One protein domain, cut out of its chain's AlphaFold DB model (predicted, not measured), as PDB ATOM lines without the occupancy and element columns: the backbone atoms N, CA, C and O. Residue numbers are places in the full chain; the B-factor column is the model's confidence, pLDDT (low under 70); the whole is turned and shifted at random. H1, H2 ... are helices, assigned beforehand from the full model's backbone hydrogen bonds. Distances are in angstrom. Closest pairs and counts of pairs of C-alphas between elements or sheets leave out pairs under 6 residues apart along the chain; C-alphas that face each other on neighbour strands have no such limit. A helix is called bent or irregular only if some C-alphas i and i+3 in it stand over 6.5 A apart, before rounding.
ATOM      1  N   ARG A   4      38.303  58.923 -40.689       94.44
ATOM      2  CA  ARG A   4      37.877  59.561 -41.949       94.44
ATOM      3  C   ARG A   4      38.812  59.270 -43.117       94.44
ATOM      4  O   ARG A   4      38.372  59.177 -44.262       94.44
ATOM      5  N   THR A   5      40.112  59.196 -42.849       95.00
ATOM      6  CA  THR A   5      41.098  58.903 -43.891       95.00
ATOM      7  C   THR A   5      40.993  57.447 -44.326       95.00
ATOM      8  O   THR A   5      41.000  57.198 -45.527       95.00
ATOM      9  N   ALA A   6      40.792  56.530 -43.379       95.81
ATOM     10  CA  ALA A   6      40.521  55.124 -43.659       95.81
ATOM     11  C   ALA A   6      39.224  54.925 -44.467       95.81
ATOM     12  O   ALA A   6      39.249  54.281 -45.509       95.81
ATOM     13  N   VAL A   7      38.117  55.570 -44.086       95.06
ATOM     14  CA  VAL A   7      36.850  55.517 -44.843       95.06
ATOM     15  C   VAL A   7      37.020  56.034 -46.275       95.06
ATOM     16  O   VAL A   7      36.567  55.407 -47.233       95.06
ATOM     17  N   ARG A   8      37.720  57.159 -46.460       94.81
ATOM     18  CA  ARG A   8      38.015  57.698 -47.799       94.81
ATOM     19  C   ARG A   8      38.884  56.747 -48.623       94.81
ATOM     20  O   ARG A   8      38.695  56.651 -49.837       94.81
ATOM     21  N   TYR A   9      39.830  56.068 -47.982       95.50
ATOM     22  CA  TYR A   9      40.637  55.042 -48.629       95.50
ATOM     23  C   TYR A   9      39.754  53.876 -49.094       95.50
ATOM     24  O   TYR A   9      39.762  53.579 -50.285       95.50
ATOM     25  N   LEU A  10      38.905  53.322 -48.220       95.75
ATOM     26  CA  LEU A  10      37.963  52.246 -48.561       95.75
ATOM     27  C   LEU A  10      37.082  52.608 -49.762       95.75
ATOM     28  O   LEU A  10      36.985  51.834 -50.709       95.75
ATOM     29  N   MET A  11      36.512  53.818 -49.787       95.44
ATOM     30  CA  MET A  11      35.725  54.293 -50.933       95.44
ATOM     31  C   MET A  11      36.547  54.360 -52.229       95.44
ATOM     32  O   MET A  11      36.062  54.006 -53.304       95.44
ATOM     33  N   THR A  12      37.799  54.814 -52.137       95.38
ATOM     34  CA  THR A  12      38.708  54.894 -53.291       95.38
ATOM     35  C   THR A  12      39.024  53.502 -53.833       95.38
ATOM     36  O   THR A  12      38.954  53.268 -55.041       95.38
ATOM     37  N   ARG A  13      39.333  52.563 -52.935       96.44
ATOM     38  CA  ARG A  13      39.629  51.166 -53.260       96.44
ATOM     39  C   ARG A  13      38.436  50.460 -53.878       96.44
ATOM     40  O   ARG A  13      38.572  49.882 -54.954       96.44
ATOM     41  N   ALA A  14      37.259  50.622 -53.284       95.81
ATOM     42  CA  ALA A  14      36.008  50.116 -53.820       95.81
ATOM     43  C   ALA A  14      35.737  50.612 -55.243       95.81
ATOM     44  O   ALA A  14      35.414  49.816 -56.122       95.81
ATOM     45  N   PHE A  15      35.916  51.910 -55.506       95.44
ATOM     46  CA  PHE A  15      35.734  52.460 -56.851       95.44
ATOM     47  C   PHE A  15      36.678  51.815 -57.876       95.44
ATOM     48  O   PHE A  15      36.245  51.423 -58.964       95.44
ATOM     49  N   ILE A  16      37.963  51.681 -57.530       96.50
ATOM     50  CA  ILE A  16      38.969  51.044 -58.390       96.50
ATOM     51  C   ILE A  16      38.592  49.582 -58.653       96.50
ATOM     52  O   ILE A  16      38.584  49.146 -59.808       96.50
ATOM     53  N   GLU A  17      38.247  48.838 -57.604       96.50
ATOM     54  CA  GLU A  17      37.939  47.416 -57.693       96.50
ATOM     55  C   GLU A  17      36.656  47.148 -58.484       96.50
ATOM     56  O   GLU A  17      36.657  46.295 -59.375       96.50
ATOM     57  N   ILE A  18      35.583  47.905 -58.237       96.69
ATOM     58  CA  ILE A  18      34.326  47.790 -58.988       96.69
ATOM     59  C   ILE A  18      34.580  48.046 -60.472       96.69
ATOM     60  O   ILE A  18      34.126  47.273 -61.322       96.69
ATOM     61  N   ARG A  19      35.339  49.095 -60.811       96.88
ATOM     62  CA  ARG A  19      35.639  49.425 -62.208       96.88
ATOM     63  C   ARG A  19      36.465  48.332 -62.887       96.88
ATOM     64  O   ARG A  19      36.127  47.920 -63.996       96.88
ATOM     65  N   ALA A  20      37.519  47.849 -62.230       96.00
ATOM     66  CA  ALA A  20      38.353  46.769 -62.753       96.00
ATOM     67  C   ALA A  20      37.538  45.480 -62.950       96.00
ATOM     68  O   ALA A  20      37.582  44.867 -64.018       96.00
ATOM     69  N   THR A  21      36.722  45.121 -61.959       95.94
ATOM     70  CA  THR A  21      35.882  43.921 -61.985       95.94
ATOM     71  C   THR A  21      34.809  44.002 -63.069       95.94
ATOM     72  O   THR A  21      34.592  43.033 -63.789       95.94
ATOM     73  N   THR A  22      34.198  45.170 -63.275       95.94
ATOM     74  CA  THR A  22      33.194  45.385 -64.333       95.94
ATOM     75  C   THR A  22      33.768  45.118 -65.729       95.94
ATOM     76  O   THR A  22      33.102  44.519 -66.575       95.94
ATOM     77  N   HIS A  23      35.022  45.512 -65.985       93.81
ATOM     78  CA  HIS A  23      35.687  45.208 -67.255       93.81
ATOM     79  C   HIS A  23      35.892  43.703 -67.471       93.81
ATOM     80  O   HIS A  23      35.788  43.241 -68.608       93.81
ATOM     81  N   ILE A  24      36.160  42.950 -66.401       94.25
ATOM     82  CA  ILE A  24      36.314  41.490 -66.444       94.25
ATOM     83  C   ILE A  24      34.960  40.822 -66.693       94.25
ATOM     84  O   ILE A  24      34.846  40.047 -67.637       94.25
ATOM     85  N   VAL A  25      33.920  41.211 -65.946       95.38
ATOM     86  CA  VAL A  25      32.546  40.700 -66.117       95.38
ATOM     87  C   VAL A  25      32.083  40.848 -67.561       95.38
ATOM     88  O   VAL A  25      31.538  39.914 -68.138       95.38
ATOM     89  N   LYS A  26      32.344  42.002 -68.193       93.56
ATOM     90  CA  LYS A  26      31.982  42.213 -69.601       93.56
ATOM     91  C   LYS A  26      32.622  41.175 -70.531       93.56
ATOM     92  O   LYS A  26      31.965  40.744 -71.472       93.56
ATOM     93  N   ARG A  27      33.878  40.785 -70.285       93.44
ATOM     94  CA  ARG A  27      34.572  39.758 -71.079       93.44
ATOM     95  C   ARG A  27      34.018  38.362 -70.802       93.44
ATOM     96  O   ARG A  27      33.787  37.627 -71.749       93.44
ATOM     97  N   GLU A  28      33.769  38.029 -69.537       93.38
ATOM     98  CA  GLU A  28      33.213  36.727 -69.130       93.38
ATOM     99  C   GLU A  28      31.806  36.502 -69.705       93.38
ATOM    100  O   GLU A  28      31.503  35.422 -70.207       93.38
ATOM    101  N   LEU A  29      30.972  37.548 -69.731       92.62
ATOM    102  CA  LEU A  29      29.657  37.510 -70.380       92.62
ATOM    103  C   LEU A  29      29.759  37.314 -71.899       92.62
ATOM    104  O   LEU A  29      28.925  36.630 -72.481       92.62
ATOM    105  N   GLN A  30      30.771  37.898 -72.550       93.44
ATOM    106  CA  GLN A  30      31.020  37.701 -73.983       93.44
ATOM    107  C   GLN A  30      31.524  36.292 -74.309       93.44
ATOM    108  O   GLN A  30      31.313  35.823 -75.422       93.44
ATOM    109  N   SER A  31      32.194  35.633 -73.361       91.94
ATOM    110  CA  SER A  31      32.648  34.246 -73.487       91.94
ATOM    111  C   SER A  31      31.643  33.222 -72.947       91.94
ATOM    112  O   SER A  31      32.010  32.063 -72.798       91.94
ATOM    113  N   GLU A  32      30.419  33.649 -72.612       90.94
ATOM    114  CA  GLU A  32      29.342  32.810 -72.058       90.94
ATOM    115  C   GLU A  32      29.698  32.075 -70.742       90.94
ATOM    116  O   GLU A  32      29.035  31.114 -70.356       90.94
ATOM    117  N   ASP A  33      30.696  32.556 -69.987       92.06
ATOM    118  CA  ASP A  33      31.058  32.015 -68.665       92.06
ATOM    119  C   ASP A  33      30.225  32.698 -67.566       92.06
ATOM    120  O   ASP A  33      30.665  33.612 -66.858       92.06
ATOM    121  N   LEU A  34      28.958  32.288 -67.477       93.56
ATOM    122  CA  LEU A  34      27.958  32.941 -66.627       93.56
ATOM    123  C   LEU A  34      28.207  32.741 -65.126       93.56
ATOM    124  O   LEU A  34      27.902  33.637 -64.337       93.56
ATOM    125  N   GLU A  35      28.777  31.604 -64.723       95.06
ATOM    126  CA  GLU A  35      29.078  31.310 -63.316       95.06
ATOM    127  C   GLU A  35      30.147  32.262 -62.770       95.06
ATOM    128  O   GLU A  35      29.966  32.875 -61.711       95.06
ATOM    129  N   ARG A  36      31.239  32.472 -63.521       93.06
ATOM    130  CA  ARG A  36      32.279  33.431 -63.116       93.06
ATOM    131  C   ARG A  36      31.762  34.860 -63.120       93.06
ATOM    132  O   ARG A  36      31.964  35.574 -62.132       93.06
ATOM    133  N   ALA A  37      31.017  35.242 -64.159       94.62
ATOM    134  CA  ALA A  37      30.406  36.562 -64.236       94.62
ATOM    135  C   ALA A  37      29.489  36.828 -63.030       94.62
ATOM    136  O   ALA A  37      29.554  37.901 -62.424       94.62
ATOM    137  N   ARG A  38      28.682  35.838 -62.619       95.94
ATOM    138  CA  ARG A  38      27.804  35.937 -61.446       95.94
ATOM    139  C   ARG A  38      28.593  36.132 -60.154       95.94
ATOM    140  O   ARG A  38      28.302  37.070 -59.416       95.94
ATOM    141  N   ALA A  39      29.626  35.324 -59.912       94.31
ATOM    142  CA  ALA A  39      30.470  35.464 -58.724       94.31
ATOM    143  C   ALA A  39      31.132  36.855 -58.634       94.31
ATOM    144  O   ALA A  39      31.235  37.445 -57.554       94.31
ATOM    145  N   ARG A  40      31.550  37.417 -59.774       95.12
ATOM    146  CA  ARG A  40      32.120  38.770 -59.856       95.12
ATOM    147  C   ARG A  40      31.080  39.865 -59.618       95.12
ATOM    148  O   ARG A  40      31.382  40.836 -58.926       95.12
ATOM    149  N   ILE A  41      29.864  39.708 -60.140       96.12
ATOM    150  CA  ILE A  41      28.747  40.627 -59.876       96.12
ATOM    151  C   ILE A  41      28.386  40.627 -58.388       96.12
ATOM    152  O   ILE A  41      28.205  41.698 -57.812       96.12
ATOM    153  N   ASP A  42      28.333  39.458 -57.749       95.50
ATOM    154  CA  ASP A  42      28.049  39.357 -56.314       95.50
ATOM    155  C   ASP A  42      29.135  40.054 -55.478       95.50
ATOM    156  O   ASP A  42      28.823  40.754 -54.515       95.50
ATOM    157  N   ARG A  43      30.406  39.965 -55.898       95.06
ATOM    158  CA  ARG A  43      31.502  40.729 -55.283       95.06
ATOM    159  C   ARG A  43      31.344  42.241 -55.474       95.06
ATOM    160  O   ARG A  43      31.535  42.985 -54.517       95.06
ATOM    161  N   ILE A  44      30.974  42.703 -56.673       96.50
ATOM    162  CA  ILE A  44      30.693  44.127 -56.929       96.50
ATOM    163  C   ILE A  44      29.571  44.626 -56.014       96.50
ATOM    164  O   ILE A  44      29.711  45.694 -55.425       96.50
ATOM    165  N   ARG A  45      28.478  43.863 -55.889       95.31
ATOM    166  CA  ARG A  45      27.334  44.216 -55.033       95.31
ATOM    167  C   ARG A  45      27.754  44.368 -53.580       95.31
ATOM    168  O   ARG A  45      27.520  45.420 -53.008       95.31
ATOM    169  N   MET A  46      28.470  43.382 -53.043       94.88
ATOM    170  CA  MET A  46      29.000  43.431 -51.679       94.88
ATOM    171  C   MET A  46      29.826  44.705 -51.424       94.88
ATOM    172  O   MET A  46      29.595  45.414 -50.448       94.88
ATOM    173  N   ILE A  47      30.759  45.042 -52.321       95.19
ATOM    174  CA  ILE A  47      31.605  46.241 -52.185       95.19
ATOM    175  C   ILE A  47      30.774  47.529 -52.303       95.19
ATOM    176  O   ILE A  47      31.000  48.494 -51.567       95.19
ATOM    177  N   ALA A  48      29.807  47.556 -53.221       93.75
ATOM    178  CA  ALA A  48      28.905  48.688 -53.391       93.75
ATOM    179  C   ALA A  48      28.032  48.910 -52.146       93.75
ATOM    180  O   ALA A  48      27.876  50.056 -51.728       93.75
ATOM    181  N   ASP A  49      27.535  47.840 -51.524       91.81
ATOM    182  CA  ASP A  49      26.722  47.892 -50.306       91.81
ATOM    183  C   ASP A  49      27.520  48.445 -49.118       91.81
ATOM    184  O   ASP A  49      27.019  49.296 -48.379       91.81
ATOM    185  N   ILE A  50      28.794  48.051 -48.981       90.88
ATOM    186  CA  ILE A  50      29.710  48.641 -47.993       90.88
ATOM    187  C   ILE A  50      29.819  50.152 -48.226       90.88
ATOM    188  O   ILE A  50      29.628  50.955 -47.315       90.88
ATOM    189  N   CYS A  51      30.074  50.561 -49.469       88.81
ATOM    190  CA  CYS A  51      30.325  51.962 -49.793       88.81
ATOM    191  C   CYS A  51      29.075  52.835 -49.850       88.81
ATOM    192  O   CYS A  51      29.210  54.055 -49.828       88.81
ATOM    193  N   HIS A  52      27.877  52.261 -49.915       84.25
ATOM    194  CA  HIS A  52      26.640  53.030 -50.015       84.25
ATOM    195  C   HIS A  52      26.425  53.944 -48.797       84.25
ATOM    196  O   HIS A  52      25.918  55.057 -48.935       84.25
ATOM    197  N   ASN A  53      26.872  53.505 -47.616       75.31
ATOM    198  CA  ASN A  53      26.636  54.210 -46.354       75.31
ATOM    199  C   ASN A  53      27.765  55.187 -45.970       75.31
ATOM    200  O   ASN A  53      27.524  56.166 -45.263       75.31
ATOM    201  N   LEU A  54      28.975  54.986 -46.499       82.31
ATOM    202  CA  LEU A  54      30.173  55.769 -46.162       82.31
ATOM    203  C   LEU A  54      30.128  57.265 -46.558       82.31
ATOM    204  O   LEU A  54      30.674  58.087 -45.821       82.31
ATOM    205  N   PRO A  55      29.467  57.704 -47.655       76.44
ATOM    206  CA  PRO A  55      29.342  59.126 -47.982       76.44
ATOM    207  C   PRO A  55      28.702  59.966 -46.868       76.44
ATOM    208  O   PRO A  55      28.986  61.163 -46.757       76.44
ATOM    209  N   GLY A  56      27.861  59.352 -46.025       73.69
ATOM    210  CA  GLY A  56      27.255  59.992 -44.855       73.69
ATOM    211  C   GLY A  56      28.284  60.550 -43.865       73.69
ATOM    212  O   GLY A  56      28.039  61.586 -43.238       73.69
ATOM    213  N   ASP A  57      29.470  59.947 -43.802       76.38
ATOM    214  CA  ASP A  57      30.552  60.351 -42.902       76.38
ATOM    215  C   ASP A  57      31.147  61.713 -43.286       76.38
ATOM    216  O   ASP A  57      31.627  62.465 -42.432       76.38
ATOM    217  N   PHE A  58      31.038  62.089 -44.565       75.75
ATOM    218  CA  PHE A  58      31.553  63.349 -45.105       75.75
ATOM    219  C   PHE A  58      30.531  64.487 -45.120       75.75
ATOM    220  O   PHE A  58      30.861  65.587 -45.571       75.75
ATOM    221  N   ARG A  59      29.314  64.273 -44.600       84.75
ATOM    222  CA  ARG A  59      28.329  65.354 -44.439       84.75
ATOM    223  C   ARG A  59      28.920  66.525 -43.629       84.75
ATOM    224  O   ARG A  59      29.769  66.284 -42.757       84.75
ATOM    225  N   PRO A  60      28.477  67.776 -43.875       86.38
ATOM    226  CA  PRO A  60      28.908  68.937 -43.097       86.38
ATOM    227  C   PRO A  60      28.762  68.722 -41.582       86.38
ATOM    228  O   PRO A  60      27.922  67.952 -41.118       86.38
ATOM    229  N   GLY A  61      29.624  69.372 -40.805       88.56
ATOM    230  CA  GLY A  61      29.700  69.237 -39.347       88.56
ATOM    231  C   GLY A  61      31.059  69.691 -38.823       88.56
ATOM    232  O   GLY A  61      31.915  70.122 -39.599       88.56
ATOM    233  N   SER A  62      31.289  69.581 -37.523       91.50
ATOM    234  CA  SER A  62      32.619  69.763 -36.938       91.50
ATOM    235  C   SER A  62      33.570  68.624 -37.337       91.50
ATOM    236  O   SER A  62      33.151  67.548 -37.777       91.50
ATOM    237  N   GLU A  63      34.878  68.841 -37.187       89.88
ATOM    238  CA  GLU A  63      35.871  67.779 -37.405       89.88
ATOM    239  C   GLU A  63      35.627  66.566 -36.511       89.88
ATOM    240  O   GLU A  63      35.669  65.438 -37.001       89.88
ATOM    241  N   ARG A  64      35.295  66.811 -35.240       91.94
ATOM    242  CA  ARG A  64      35.012  65.773 -34.249       91.94
ATOM    243  C   ARG A  64      33.793  64.935 -34.624       91.94
ATOM    244  O   ARG A  64      33.858  63.716 -34.550       91.94
ATOM    245  N   GLU A  65      32.699  65.562 -35.050       92.75
ATOM    246  CA  GLU A  65      31.487  64.830 -35.442       92.75
ATOM    247  C   GLU A  65      31.709  63.977 -36.690       92.75
ATOM    248  O   GLU A  65      31.230  62.847 -36.752       92.75
ATOM    249  N   ARG A  66      32.441  64.494 -37.684       90.81
ATOM    250  CA  ARG A  66      32.790  63.710 -38.877       90.81
ATOM    251  C   ARG A  66      33.683  62.522 -38.534       90.81
ATOM    252  O   ARG A  66      33.517  61.456 -39.112       90.81
ATOM    253  N   GLU A  67      34.633  62.712 -37.621       93.38
ATOM    254  CA  GLU A  67      35.503  61.631 -37.155       93.38
ATOM    255  C   GLU A  67      34.704  60.565 -36.404       93.38
ATOM    256  O   GLU A  67      34.837  59.384 -36.714       93.38
ATOM    257  N   GLN A  68      33.799  60.974 -35.509       92.19
ATOM    258  CA  GLN A  68      32.922  60.045 -34.798       92.19
ATOM    259  C   GLN A  68      32.048  59.237 -35.761       92.19
ATOM    260  O   GLN A  68      31.941  58.027 -35.603       92.19
ATOM    261  N   ARG A  69      31.450  59.875 -36.777       92.62
ATOM    262  CA  ARG A  69      30.656  59.161 -37.793       92.62
ATOM    263  C   ARG A  69      31.482  58.106 -38.521       92.62
ATOM    264  O   ARG A  69      31.063  56.958 -38.576       92.62
ATOM    265  N   ALA A  70      32.682  58.471 -38.972       93.31
ATOM    266  CA  ALA A  70      33.590  57.523 -39.610       93.31
ATOM    267  C   ALA A  70      33.953  56.349 -38.682       93.31
ATOM    268  O   ALA A  70      33.979  55.204 -39.124       93.31
ATOM    269  N   MET A  71      34.193  56.605 -37.392       94.00
ATOM    270  CA  MET A  71      34.438  55.540 -36.414       94.00
ATOM    271  C   MET A  71      33.230  54.610 -36.245       94.00
ATOM    272  O   MET A  71      33.418  53.397 -36.220       94.00
ATOM    273  N   GLU A  72      32.010  55.148 -36.152       92.62
ATOM    274  CA  GLU A  72      30.790  54.334 -36.046       92.62
ATOM    275  C   GLU A  72      30.542  53.507 -37.312       92.62
ATOM    276  O   GLU A  72      30.192  52.332 -37.210       92.62
ATOM    277  N   SER A  73      30.792  54.067 -38.498       92.56
ATOM    278  CA  SER A  73      30.706  53.339 -39.768       92.56
ATOM    279  C   SER A  73      31.701  52.176 -39.817       92.56
ATOM    280  O   SER A  73      31.318  51.043 -40.111       92.56
ATOM    281  N   LEU A  74      32.967  52.411 -39.451       93.56
ATOM    282  CA  LEU A  74      33.973  51.345 -39.369       93.56
ATOM    283  C   LEU A  74      33.590  50.282 -38.334       93.56
ATOM    284  O   LEU A  74      33.673  49.089 -38.613       93.56
ATOM    285  N   LYS A  75      33.123  50.704 -37.155       92.38
ATOM    286  CA  LYS A  75      32.650  49.798 -36.107       92.38
ATOM    287  C   LYS A  75      31.487  48.938 -36.592       92.38
ATOM    288  O   LYS A  75      31.482  47.745 -36.319       92.38
ATOM    289  N   TRP A  76      30.529  49.513 -37.317       91.12
ATOM    290  CA  TRP A  76      29.407  48.772 -37.888       91.12
ATOM    291  C   TRP A  76      29.873  47.701 -38.874       91.12
ATOM    292  O   TRP A  76      29.449  46.555 -38.761       91.12
ATOM    293  N   HIS A  77      30.774  48.050 -39.795       91.25
ATOM    294  CA  HIS A  77      31.290  47.108 -40.791       91.25
ATOM    295  C   HIS A  77      32.189  46.011 -40.209       91.25
ATOM    296  O   HIS A  77      32.343  44.967 -40.832       91.25
ATOM    297  N   LEU A  78      32.770  46.232 -39.029       91.06
ATOM    298  CA  LEU A  78      33.682  45.293 -38.370       91.06
ATOM    299  C   LEU A  78      33.063  44.572 -37.158       91.06
ATOM    300  O   LEU A  78      33.740  43.778 -36.503       91.06
ATOM    301  N   ARG A  79      31.801  44.866 -36.812       82.94
ATOM    302  CA  ARG A  79      31.159  44.430 -35.554       82.94
ATOM    303  C   ARG A  79      31.120  42.908 -35.385       82.94
ATOM    304  O   ARG A  79      31.216  42.412 -34.269       82.94
ATOM    305  N   GLU A  80      30.972  42.206 -36.500       75.69
ATOM    306  CA  GLU A  80      30.784  40.764 -36.622       75.69
ATOM    307  C   GLU A  80      31.871  40.261 -37.567       75.69
ATOM    308  O   GLU A  80      31.586  39.706 -38.618       75.69
ATOM    309  N   LEU A  81      33.138  40.517 -37.217       79.94
ATOM    310  CA  LEU A  81      34.293  39.906 -37.876       79.94
ATOM    311  C   LEU A  81      34.230  38.387 -37.642       79.94
ATOM    312  O   LEU A  81      34.838  37.833 -36.720       79.94
ATOM    313  N   GLU A  82      33.360  37.747 -38.411       75.81
ATOM    314  CA  GLU A  82      33.111  36.322 -38.465       75.81
ATOM    315  C   GLU A  82      33.858  35.738 -39.665       75.81
ATOM    316  O   GLU A  82      33.978  36.408 -40.693       75.81
ATOM    317  N   PRO A  83      34.348  34.489 -39.568       68.19
ATOM    318  CA  PRO A  83      35.131  33.863 -40.634       68.19
ATOM    319  C   PRO A  83      34.432  33.818 -42.000       68.19
ATOM    320  O   PRO A  83      35.107  33.772 -43.024       68.19
ATOM    321  N   ASP A  84      33.097  33.856 -42.020       78.56
ATOM    322  CA  ASP A  84      32.297  33.759 -43.243       78.56
ATOM    323  C   ASP A  84      31.727  35.113 -43.713       78.56
ATOM    324  O   ASP A  84      31.173  35.202 -44.817       78.56
ATOM    325  N   ASP A  85      31.886  36.196 -42.934       87.94
ATOM    326  CA  ASP A  85      31.447  37.530 -43.356       87.94
ATOM    327  C   ASP A  85      32.466  38.152 -44.316       87.94
ATOM    328  O   ASP A  85      33.378  38.901 -43.955       87.94
ATOM    329  N   ARG A  86      32.256  37.864 -45.601       90.19
ATOM    330  CA  ARG A  86      33.060  38.393 -46.709       90.19
ATOM    331  C   ARG A  86      33.120  39.925 -46.745       90.19
ATOM    332  O   ARG A  86      34.092  40.459 -47.277       90.19
ATOM    333  N   SER A  87      32.122  40.628 -46.203       91.56
ATOM    334  CA  SER A  87      32.103  42.095 -46.174       91.56
ATOM    335  C   SER A  87      33.052  42.621 -45.105       91.56
ATOM    336  O   SER A  87      33.908  43.456 -45.402       91.56
ATOM    337  N   ALA A  88      32.936  42.095 -43.883       92.00
ATOM    338  CA  ALA A  88      33.811  42.449 -42.771       92.00
ATOM    339  C   ALA A  88      35.272  42.086 -43.077       92.00
ATOM    340  O   ALA A  88      36.160  42.906 -42.856       92.00
ATOM    341  N   LEU A  89      35.513  40.914 -43.679       92.12
ATOM    342  CA  LEU A  89      36.843  40.484 -44.125       92.12
ATOM    343  C   LEU A  89      37.434  41.389 -45.210       92.12
ATOM    344  O   LEU A  89      38.628  41.686 -45.180       92.12
ATOM    345  N   TRP A  90      36.621  41.846 -46.168       94.31
ATOM    346  CA  TRP A  90      37.091  42.789 -47.186       94.31
ATOM    347  C   TRP A  90      37.505  44.118 -46.545       94.31
ATOM    348  O   TRP A  90      38.600  44.606 -46.812       94.31
ATOM    349  N   VAL A  91      36.679  44.669 -45.646       94.56
ATOM    350  CA  VAL A  91      37.013  45.908 -44.921       94.56
ATOM    351  C   VAL A  91      38.274  45.719 -44.084       94.56
ATOM    352  O   VAL A  91      39.160  46.566 -44.129       94.56
ATOM    353  N   GLN A  92      38.376  44.606 -43.359       94.81
ATOM    354  CA  GLN A  92      39.545  44.254 -42.563       94.81
ATOM    355  C   GLN A  92      40.823  44.261 -43.412       94.81
ATOM    356  O   GLN A  92      41.757  44.994 -43.099       94.81
ATOM    357  N   THR A  93      40.815  43.510 -44.518       94.75
ATOM    358  CA  THR A  93      41.962  43.367 -45.425       94.75
ATOM    359  C   THR A  93      42.422  44.722 -45.953       94.75
ATOM    360  O   THR A  93      43.600  45.055 -45.871       94.75
ATOM    361  N   GLU A  94      41.493  45.548 -46.441       96.12
ATOM    362  CA  GLU A  94      41.853  46.858 -46.988       96.12
ATOM    363  C   GLU A  94      42.374  47.817 -45.901       96.12
ATOM    364  O   GLU A  94      43.233  48.652 -46.181       96.12
ATOM    365  N   LEU A  95      41.885  47.722 -44.659       96.00
ATOM    366  CA  LEU A  95      42.395  48.529 -43.545       96.00
ATOM    367  C   LEU A  95      43.779  48.074 -43.072       96.00
ATOM    368  O   LEU A  95      44.601  48.933 -42.742       96.00
ATOM    369  N   ASP A  96      44.038  46.766 -43.064       95.56
ATOM    370  CA  ASP A  96      45.353  46.196 -42.770       95.56
ATOM    371  C   ASP A  96      46.376  46.625 -43.832       95.56
ATOM    372  O   ASP A  96      47.422  47.176 -43.482       95.56
ATOM    373  N   ASP A  97      46.032  46.505 -45.120       95.62
ATOM    374  CA  ASP A  97      46.863  46.970 -46.242       95.62
ATOM    375  C   ASP A  97      47.143  48.480 -46.172       95.62
ATOM    376  O   ASP A  97      48.225  48.951 -46.534       95.62
ATOM    377  N   PHE A  98      46.171  49.261 -45.692       96.31
ATOM    378  CA  PHE A  98      46.334  50.701 -45.507       96.31
ATOM    379  C   PHE A  98      47.155  51.064 -44.262       96.31
ATOM    380  O   PHE A  98      47.694  52.171 -44.189       96.31
ATOM    381  N   GLY A  99      47.257  50.163 -43.280       96.25
ATOM    382  CA  GLY A  99      47.914  50.403 -41.995       96.25
ATOM    383  C   GLY A  99      47.056  51.174 -40.983       96.25
ATOM    384  O   GLY A  99      47.592  51.907 -40.146       96.25
ATOM    385  N   TYR A 100      45.726  51.062 -41.059       96.00
ATOM    386  CA  TYR A 100      44.819  51.659 -40.078       96.00
ATOM    387  C   TYR A 100      44.531  50.687 -38.926       96.00
ATOM    388  O   TYR A 100      43.950  49.627 -39.130       96.00
ATOM    389  N   ASP A 101      44.867  51.072 -37.691       94.81
ATOM    390  CA  ASP A 101      44.599  50.249 -36.506       94.81
ATOM    391  C   ASP A 101      43.114  50.299 -36.103       94.81
ATOM    392  O   ASP A 101      42.685  51.149 -35.321       94.81
ATOM    393  N   TYR A 102      42.311  49.379 -36.647       93.12
ATOM    394  CA  TYR A 102      40.880  49.261 -36.344       93.12
ATOM    395  C   TYR A 102      40.579  48.430 -35.094       93.12
ATOM    396  O   TYR A 102      39.442  48.439 -34.623       93.12
ATOM    397  N   ARG A 103      41.570  47.732 -34.520       92.50
ATOM    398  CA  ARG A 103      41.378  46.860 -33.347       92.50
ATOM    399  C   ARG A 103      40.676  47.565 -32.180       92.50
ATOM    400  O   ARG A 103      39.792  46.945 -31.595       92.50
ATOM    401  N   PRO A 104      40.957  48.841 -31.842       92.44
ATOM    402  CA  PRO A 104      40.237  49.541 -30.776       92.44
ATOM    403  C   PRO A 104      38.733  49.732 -31.029       92.44
ATOM    404  O   PRO A 104      37.997  49.970 -30.074       92.44
ATOM    405  N   LEU A 105      38.276  49.640 -32.284       91.19
ATOM    406  CA  LEU A 105      36.864  49.769 -32.661       91.19
ATOM    407  C   LEU A 105      36.083  48.461 -32.485       91.19
ATOM    408  O   LEU A 105      34.852  48.480 -32.455       91.19
ATOM    409  N   LEU A 106      36.787  47.333 -32.380       91.12
ATOM    410  CA  LEU A 106      36.179  46.014 -32.290       91.12
ATOM    411  C   LEU A 106      35.581  45.767 -30.896       91.12
ATOM    412  O   LEU A 106      36.163  46.178 -29.885       91.12
ATOM    413  N   PRO A 107      34.463  45.026 -30.805       88.19
ATOM    414  CA  PRO A 107      33.997  44.492 -29.531       88.19
ATOM    415  C   PRO A 107      35.078  43.635 -28.851       88.19
ATOM    416  O   PRO A 107      35.840  42.940 -29.524       88.19
ATOM    417  N   GLN A 108      35.119  43.630 -27.511       87.00
ATOM    418  CA  GLN A 108      36.131  42.884 -26.743       87.00
ATOM    419  C   GLN A 108      36.217  41.410 -27.161       87.00
ATOM    420  O   GLN A 108      37.301  40.932 -27.466       87.00
ATOM    421  N   HIS A 109      35.071  40.734 -27.276       86.06
ATOM    422  CA  HIS A 109      35.017  39.324 -27.658       86.06
ATOM    423  C   HIS A 109      35.595  39.049 -29.057       86.06
ATOM    424  O   HIS A 109      36.157  37.986 -29.285       86.06
ATOM    425  N   VAL A 110      35.489  39.996 -29.999       87.38
ATOM    426  CA  VAL A 110      36.102  39.863 -31.332       87.38
ATOM    427  C   VAL A 110      37.617  39.996 -31.223       87.38
ATOM    428  O   VAL A 110      38.339  39.182 -31.795       87.38
ATOM    429  N   ARG A 111      38.107  40.974 -30.448       87.50
ATOM    430  CA  ARG A 111      39.549  41.145 -30.199       87.50
ATOM    431  C   ARG A 111      40.173  39.902 -29.577       87.50
ATOM    432  O   ARG A 111      41.226  39.479 -30.034       87.50
ATOM    433  N   ASP A 112      39.506  39.322 -28.584       87.56
ATOM    434  CA  ASP A 112      39.990  38.135 -27.873       87.56
ATOM    435  C   ASP A 112      40.087  36.906 -28.790       87.56
ATOM    436  O   ASP A 112      40.952  36.061 -28.589       87.56
ATOM    437  N   ARG A 113      39.230  36.806 -29.819       83.75
ATOM    438  CA  ARG A 113      39.341  35.757 -30.848       83.75
ATOM    439  C   ARG A 113      40.525  35.991 -31.782       83.75
ATOM    440  O   ARG A 113      41.224  35.043 -32.117       83.75
ATOM    441  N   LEU A 114      40.757  37.239 -32.194       81.06
ATOM    442  CA  LEU A 114      41.839  37.592 -33.120       81.06
ATOM    443  C   LEU A 114      43.237  37.440 -32.504       81.06
ATOM    444  O   LEU A 114      44.201  37.280 -33.237       81.06
ATOM    445  N   THR A 115      43.371  37.490 -31.175       77.12
ATOM    446  CA  THR A 115      44.652  37.257 -30.482       77.12
ATOM    447  C   THR A 115      44.978  35.778 -30.262       77.12
ATOM    448  O   THR A 115      46.087  35.468 -29.833       77.12
ATOM    449  N   GLN A 116      44.027  34.875 -30.521       68.75
ATOM    450  CA  GLN A 116      44.188  33.422 -30.371       68.75
ATOM    451  C   GLN A 116      44.506  32.702 -31.696       68.75
ATOM    452  O   GLN A 116      44.712  31.488 -31.677       68.75
TER     453      GLN A 116
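What this domain is: This is residues 4 to 116 of the 117 residues of an uncharacterized protein of Nonomuraea sp. WAC 01424 (UniProt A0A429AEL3). A long helical hairpin of H1 and H2 makes the longest axis, with a head of H3 and H4 where H1 begins. H3 folds back from the end of H2, H4 packs steeply on residues 6 to 13 of H1, and the small H5 lies apart from the other helices. The printed part has 113 residues, with five named helices in the order H1 to H5 and no named strand; the class is all helix. It is only just compact, close to loose, with a radius of gyration of the C-alphas of 16.0 A, and flat, spanning 49 by 40 by 20 A.

Where its parts are: H1, residues 4 to 30, begins with C-alpha 4 at (37.877, 59.561, -41.949) and is 39.4 A long. H2, residues 34 to 58, is 37.4 A long and only just irregular: C-alphas 52 and 55 are 7.0 A apart. H3, residues 63 to 78, measures 22.6 A. H4, residues 86 to 98, measures 18.1 A. H5, residues 108 to 114, ends with C-alpha 114 at (41.839, 37.592, -33.120) and measures 10.1 A.

How they stand to each other: H1 and H2 touch as a helical hairpin, opposite ways at a shallow tilt of 23 degrees; their closest C-alphas, of Val 25 and Ala 37, are 5.0 A apart. H2 touches H3 with residues 50 to 58 alone, a second helical hairpin at 29 degrees, closest at the C-alphas of Asp 57 and Arg 69, 5.2 A. H1 touches H3 with residues 4 to 7 alone, at a steep tilt of 47 degrees, closest at the C-alphas of Arg 4 and Ala 70, 5.3 A. H4 touches H1 at a steep tilt of 60 degrees, closest at the C-alphas of Leu 10 and Glu 94, 6.8 A. H5 is apart from the other four helices. In H3, H4 and H5 every O i to N i+4 pair is within hydrogen-bond range; in H1 22 of 23 are, in H2 15 of 21.

The domain as a whole: The C-alphas farthest apart, of Glu 32 and Ser 62, are 51.1 A apart. The printed part has no cut, and no link is long. Mean pLDDT of the printed part is 90.8; residues 83 and 116 are under 70.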